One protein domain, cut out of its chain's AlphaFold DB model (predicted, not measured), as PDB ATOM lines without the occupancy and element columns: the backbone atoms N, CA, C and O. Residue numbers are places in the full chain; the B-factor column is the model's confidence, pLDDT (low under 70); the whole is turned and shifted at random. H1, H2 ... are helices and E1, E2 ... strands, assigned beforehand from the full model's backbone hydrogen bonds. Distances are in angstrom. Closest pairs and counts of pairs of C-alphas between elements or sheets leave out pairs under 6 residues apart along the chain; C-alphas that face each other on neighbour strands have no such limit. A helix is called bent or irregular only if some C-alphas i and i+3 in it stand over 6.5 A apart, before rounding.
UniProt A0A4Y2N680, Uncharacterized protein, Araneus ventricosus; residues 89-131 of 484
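What this domain is: This is residues 89 to 131 of the 484 residues of an uncharacterized protein of Araneus ventricosus (UniProt A0A4Y2N680). Picture a wide V: one limb is a two-stranded hairpin, E1 and E2, and the other is one long helix, H1, which starts where E2 ends and sticks out with its residues 113 to 131 free of the rest. The hairpin is well paired along its length, but hairpin and helix come near each other only at the corner of the V, where H1 begins, and the space between the limbs is open. The printed part has 43 residues, with two named strands and then one named helix in the order E1, E2, H1; the sheet, E1 - E2, is antiparallel and the class is mixed, helices and strands. The whole is loose, with a radius of gyration of the C-alphas of 12.5 A, and flat, spanning 33 by 28 by 13 A.

How they stand to each other: Begin at Val 89, where E1, residues 89 to 96, sets out; E2, residues 100 to 108, follows it after a tight link of three residues. The two are antiparallel neighbours and form a hairpin, with 148 degrees between their directions. Look at N 89 and O 107, 2.8 A apart, and at N 95 and O 101, 2.9 A apart, both within hydrogen-bond range. The C-alphas of Asn 92 and Arg 104, which face each other, are 4.5 A apart, and at residue 104 E2 bends by 51 degrees. Next comes H1, residues 109 to 131; its closest C-alphas with E1 are those of Val 109 and Val 89, 6.1 A apart. The centres of E1 and H1 are 14.8 A apart. In H1, 17 of 19 O i to N i+4 pairs are within hydrogen-bond range.

Where its parts are: Find C-alpha 89 at (-28.308, 23.954, -23.931); from there E1 runs 21.5 A to C-alpha 96. E2 starts at C-alpha 100, at (-27.629, 14.685, -43.942), and runs 23.8 A to C-alpha 108. H1 starts at C-alpha 109 and ends 31.1 A away at C-alpha 131, at (-52.182, 21.353, -45.800). Near residue 123 you will find a kink of 30 degrees in H1; the helix is neither bent nor irregular, but only just: C-alphas 122 and 125 are 6.4 A apart.

The domain as a whole: The two C-alphas farthest apart are those of Ser 106 and Lys 131, at 33.5 A. Residues 89 to 131 are printed without a cut. The link from E1 to E2, three residues, is tight, and so is the link from E2 to H1, with no residue between them. In the B-factor column of this predicted model the mean pLDDT of the printed part is 81.9; look at residues 96 to 99 for the four values under 70.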
ATOM      1  N   VAL A  89     -27.452  25.079 -23.557       90.19
ATOM      2  CA  VAL A  89     -28.308  23.954 -23.931       90.19
ATOM      3  C   VAL A  89     -27.637  23.087 -24.983       90.19
ATOM      4  O   VAL A  89     -27.095  23.565 -25.981       90.19
ATOM      5  N   GLU A  90     -27.717  21.777 -24.773       91.12
ATOM      6  CA  GLU A  90     -27.226  20.781 -25.716       91.12
ATOM      7  C   GLU A  90     -28.388  20.119 -26.458       91.12
ATOM      8  O   GLU A  90     -29.341  19.629 -25.848       91.12
ATOM      9  N   TYR A  91     -28.307  20.066 -27.785       88.00
ATOM     10  CA  TYR A  91     -29.344  19.472 -28.626       88.00
ATOM     11  C   TYR A  91     -28.756  18.854 -29.893       88.00
ATOM     12  O   TYR A  91     -27.661  19.200 -30.327       88.00
ATOM     13  N   ASN A  92     -29.498  17.937 -30.511       90.00
ATOM     14  CA  ASN A  92     -29.107  17.338 -31.785       90.00
ATOM     15  C   ASN A  92     -29.837  18.021 -32.943       90.00
ATOM     16  O   ASN A  92     -31.038  18.287 -32.862       90.00
ATOM     17  N   GLN A  93     -29.131  18.256 -34.044       85.69
ATOM     18  CA  GLN A  93     -29.682  18.880 -35.238       85.69
ATOM     19  C   GLN A  93     -29.193  18.173 -36.501       85.69
ATOM     20  O   GLN A  93     -28.013  17.882 -36.649       85.69
ATOM     21  N   TRP A  94     -30.109  17.965 -37.448       86.19
ATOM     22  CA  TRP A  94     -29.751  17.585 -38.811       86.19
ATOM     23  C   TRP A  94     -29.174  18.781 -39.570       86.19
ATOM     24  O   TRP A  94     -29.792  19.854 -39.613       86.19
ATOM     25  N   VAL A  95     -28.011  18.586 -40.184       80.50
ATOM     26  CA  VAL A  95     -27.379  19.534 -41.104       80.50
ATOM     27  C   VAL A  95     -27.253  18.856 -42.459       80.50
ATOM     28  O   VAL A  95     -26.713  17.757 -42.562       80.50
ATOM     29  N   SER A  96     -27.792  19.511 -43.483       67.69
ATOM     30  CA  SER A  96     -27.709  19.060 -44.869       67.69
ATOM     31  C   SER A  96     -26.719  19.951 -45.606       67.69
ATOM     32  O   SER A  96     -27.045  21.094 -45.919       67.69
ATOM     33  N   THR A  97     -25.512  19.441 -45.836       63.91
ATOM     34  CA  THR A  97     -24.630  19.927 -46.906       63.91
ATOM     35  C   THR A  97     -24.897  19.049 -48.132       63.91
ATOM     36  O   THR A  97     -25.960  19.178 -48.730       63.91
ATOM     37  N   ASP A  98     -24.047  18.054 -48.401       50.12
ATOM     38  CA  ASP A  98     -24.227  17.055 -49.472       50.12
ATOM     39  C   ASP A  98     -24.797  15.723 -48.946       50.12
ATOM     40  O   ASP A  98     -25.364  14.917 -49.684       50.12
ATOM     41  N   ARG A  99     -24.646  15.479 -47.639       63.19
ATOM     42  CA  ARG A  99     -25.241  14.362 -46.892       63.19
ATOM     43  C   ARG A  99     -25.880  14.917 -45.623       63.19
ATOM     44  O   ARG A  99     -25.375  15.875 -45.046       63.19
ATOM     45  N   ALA A 100     -26.989  14.317 -45.197       77.25
ATOM     46  CA  ALA A 100     -27.629  14.685 -43.942       77.25
ATOM     47  C   ALA A 100     -26.901  14.005 -42.776       77.25
ATOM     48  O   ALA A 100     -26.921  12.778 -42.659       77.25
ATOM     49  N   GLU A 101     -26.279  14.797 -41.908       87.56
ATOM     50  CA  GLU A 101     -25.655  14.322 -40.672       87.56
ATOM     51  C   GLU A 101     -26.371  14.923 -39.462       87.56
ATOM     52  O   GLU A 101     -26.810  16.075 -39.484       87.56
ATOM     53  N   MET A 102     -26.516  14.128 -38.405       90.75
ATOM     54  CA  MET A 102     -26.995  14.618 -37.120       90.75
ATOM     55  C   MET A 102     -25.792  15.055 -36.289       90.75
ATOM     56  O   MET A 102     -25.008  14.217 -35.851       90.75
ATOM     57  N   ILE A 103     -25.673  16.355 -36.048       89.69
ATOM     58  CA  ILE A 103     -24.632  16.925 -35.195       89.69
ATOM     59  C   ILE A 103     -25.188  17.228 -33.805       89.69
ATOM     60  O   ILE A 103     -26.376  17.525 -33.650       89.69
ATOM     61  N   ARG A 104     -24.314  17.179 -32.799       90.56
ATOM     62  CA  ARG A 104     -24.610  17.676 -31.452       90.56
ATOM     63  C   ARG A 104     -24.167  19.131 -31.365       90.56
ATOM     64  O   ARG A 104     -22.999  19.438 -31.586       90.56
ATOM     65  N   CYS A 105     -25.106  20.004 -31.052       87.62
ATOM     66  CA  CYS A 105     -24.900  21.427 -30.845       87.62
ATOM     67  C   CYS A 105     -24.902  21.728 -29.345       87.62
ATOM     68  O   CYS A 105     -25.634  21.096 -28.585       87.62
ATOM     69  N   SER A 106     -24.107  22.716 -28.948       92.75
ATOM     70  CA  SER A 106     -24.108  23.309 -27.613       92.75
ATOM     71  C   SER A 106     -24.124  24.820 -27.809       92.75
ATOM     72  O   SER A 106     -23.135  25.372 -28.285       92.75
ATOM     73  N   THR A 107     -25.249  25.469 -27.527       90.25
ATOM     74  CA  THR A 107     -25.443  26.920 -27.724       90.25
ATOM     75  C   THR A 107     -26.076  27.532 -26.485       90.25
ATOM     76  O   THR A 107     -26.531  26.794 -25.613       90.25
ATOM     77  N   SER A 108     -26.148  28.862 -26.406       89.94
ATOM     78  CA  SER A 108     -26.964  29.490 -25.368       89.94
ATOM     79  C   SER A 108     -28.465  29.284 -25.634       89.94
ATOM     80  O   SER A 108     -28.869  28.971 -26.766       89.94
ATOM     81  N   VAL A 109     -29.295  29.456 -24.602       84.62
ATOM     82  CA  VAL A 109     -30.761  29.439 -24.706       84.62
ATOM     83  C   VAL A 109     -31.233  30.509 -25.688       84.62
ATOM     84  O   VAL A 109     -32.026  30.192 -26.578       84.62
ATOM     85  N   GLY A 110     -30.691  31.729 -25.602       78.25
ATOM     86  CA  GLY A 110     -31.021  32.817 -26.526       78.25
ATOM     87  C   GLY A 110     -30.759  32.446 -27.992       78.25
ATOM     88  O   GLY A 110     -31.653  32.558 -28.835       78.25
ATOM     89  N   GLU A 111     -29.579  31.893 -28.298       82.94
ATOM     90  CA  GLU A 111     -29.218  31.476 -29.662       82.94
ATOM     91  C   GLU A 111     -30.111  30.329 -30.175       82.94
ATOM     92  O   GLU A 111     -30.501  30.301 -31.350       82.94
ATOM     93  N   LEU A 112     -30.471  29.377 -29.307       83.62
ATOM     94  CA  LEU A 112     -31.398  28.301 -29.663       83.62
ATOM     95  C   LEU A 112     -32.785  28.860 -30.003       83.62
ATOM     96  O   LEU A 112     -33.383  28.436 -30.996       83.62
ATOM     97  N   ILE A 113     -33.296  29.797 -29.198       80.94
ATOM     98  CA  ILE A 113     -34.597  30.436 -29.421       80.94
ATOM     99  C   ILE A 113     -34.590  31.180 -30.757       80.94
ATOM    100  O   ILE A 113     -35.506  30.978 -31.556       80.94
ATOM    101  N   GLU A 114     -33.556  31.967 -31.055       77.81
ATOM    102  CA  GLU A 114     -33.433  32.677 -32.333       77.81
ATOM    103  C   GLU A 114     -33.444  31.716 -33.531       77.81
ATOM    104  O   GLU A 114     -34.255  31.873 -34.452       77.81
ATOM    105  N   LYS A 115     -32.624  30.655 -33.490       78.44
ATOM    106  CA  LYS A 115     -32.590  29.621 -34.542       78.44
ATOM    107  C   LYS A 115     -33.925  28.896 -34.689       78.44
ATOM    108  O   LYS A 115     -34.340  28.564 -35.805       78.44
ATOM    109  N   LEU A 116     -34.600  28.612 -33.576       80.44
ATOM    110  CA  LEU A 116     -35.914  27.977 -33.582       80.44
ATOM    111  C   LEU A 116     -36.952  28.899 -34.222       80.44
ATOM    112  O   LEU A 116     -37.703  28.447 -35.087       80.44
ATOM    113  N   VAL A 117     -36.970  30.179 -33.853       75.88
ATOM    114  CA  VAL A 117     -37.859  31.190 -34.441       75.88
ATOM    115  C   VAL A 117     -37.604  31.325 -35.943       75.88
ATOM    116  O   VAL A 117     -38.561  31.315 -36.719       75.88
ATOM    117  N   GLU A 118     -36.345  31.352 -36.383       73.06
ATOM    118  CA  GLU A 118     -35.990  31.381 -37.808       73.06
ATOM    119  C   GLU A 118     -36.541  30.153 -38.558       73.06
ATOM    120  O   GLU A 118     -37.168  30.279 -39.616       73.06
ATOM    121  N   LYS A 119     -36.380  28.949 -37.993       77.06
ATOM    122  CA  LYS A 119     -36.931  27.714 -38.573       77.06
ATOM    123  C   LYS A 119     -38.461  27.705 -38.563       77.06
ATOM    124  O   LYS A 119     -39.063  27.249 -39.535       77.06
ATOM    125  N   LEU A 120     -39.103  28.225 -37.517       76.75
ATOM    126  CA  LEU A 120     -40.562  28.348 -37.435       76.75
ATOM    127  C   LEU A 120     -41.106  29.320 -38.488       76.75
ATOM    128  O   LEU A 120     -42.121  29.016 -39.118       76.75
ATOM    129  N   ASN A 121     -40.413  30.436 -38.738       71.06
ATOM    130  CA  ASN A 121     -40.756  31.381 -39.807       71.06
ATOM    131  C   ASN A 121     -40.775  30.695 -41.183       71.06
ATOM    132  O   ASN A 121     -41.666  30.974 -41.981       71.06
ATOM    133  N   LYS A 122     -39.861  29.746 -41.433       73.38
ATOM    134  CA  LYS A 122     -39.833  28.934 -42.666       73.38
ATOM    135  C   LYS A 122     -40.893  27.821 -42.665       73.38
ATOM    136  O   LYS A 122     -41.504  27.541 -43.695       73.38
ATOM    137  N   LEU A 123     -41.148  27.192 -41.515       80.06
ATOM    138  CA  LEU A 123     -42.064  26.052 -41.391       80.06
ATOM    139  C   LEU A 123     -43.541  26.436 -41.544       80.06
ATOM    140  O   LEU A 123     -44.311  25.663 -42.109       80.06
ATOM    141  N   ILE A 124     -43.959  27.594 -41.031       81.19
ATOM    142  CA  ILE A 124     -45.362  28.037 -41.067       81.19
ATOM    143  C   ILE A 124     -45.925  28.110 -42.501       81.19
ATOM    144  O   ILE A 124     -46.934  27.441 -42.754       81.19
ATOM    145  N   PRO A 125     -45.313  28.848 -43.454       79.56
ATOM    146  CA  PRO A 125     -45.817  28.911 -44.825       79.56
ATOM    147  C   PRO A 125     -45.767  27.542 -45.509       79.56
ATOM    148  O   PRO A 125     -46.738  27.149 -46.153       79.56
ATOM    149  N   HIS A 126     -44.701  26.763 -45.289       84.75
ATOM    150  CA  HIS A 126     -44.600  25.391 -45.797       84.75
ATOM    151  C   HIS A 126     -45.746  24.502 -45.294       84.75
ATOM    152  O   HIS A 126     -46.423  23.842 -46.083       84.75
ATOM    153  N   SER A 127     -46.037  24.533 -43.988       86.62
ATOM    154  CA  SER A 127     -47.139  23.770 -43.394       86.62
ATOM    155  C   SER A 127     -48.493  24.195 -43.956       86.62
ATOM    156  O   SER A 127     -49.361  23.338 -44.144       86.62
ATOM    157  N   TYR A 128     -48.692  25.490 -44.196       88.81
ATOM    158  CA  TYR A 128     -49.911  26.004 -44.806       88.81
ATOM    159  C   TYR A 128     -50.074  25.509 -46.249       88.81
ATOM    160  O   TYR A 128     -51.147  25.004 -46.592       88.81
ATOM    161  N   ILE A 129     -49.020  25.585 -47.069       89.06
ATOM    162  CA  ILE A 129     -49.026  25.094 -48.455       89.06
ATOM    163  C   ILE A 129     -49.299  23.589 -48.469       89.06
ATOM    164  O   ILE A 129     -50.224  23.153 -49.152       89.06
ATOM    165  N   ALA A 130     -48.577  22.805 -47.664       90.94
ATOM    166  CA  ALA A 130     -48.753  21.358 -47.574       90.94
ATOM    167  C   ALA A 130     -50.204  20.980 -47.236       90.94
ATOM    168  O   ALA A 130     -50.833  20.207 -47.959       90.94
ATOM    169  N   LYS A 131     -50.781  21.589 -46.191       92.56
ATOM    170  CA  LYS A 131     -52.182  21.353 -45.800       92.56
ATOM    171  C   LYS A 131     -53.162  21.783 -46.890       92.56
ATOM    172  O   LYS A 131     -54.123  21.060 -47.157       92.56
TER     173      LYS A 131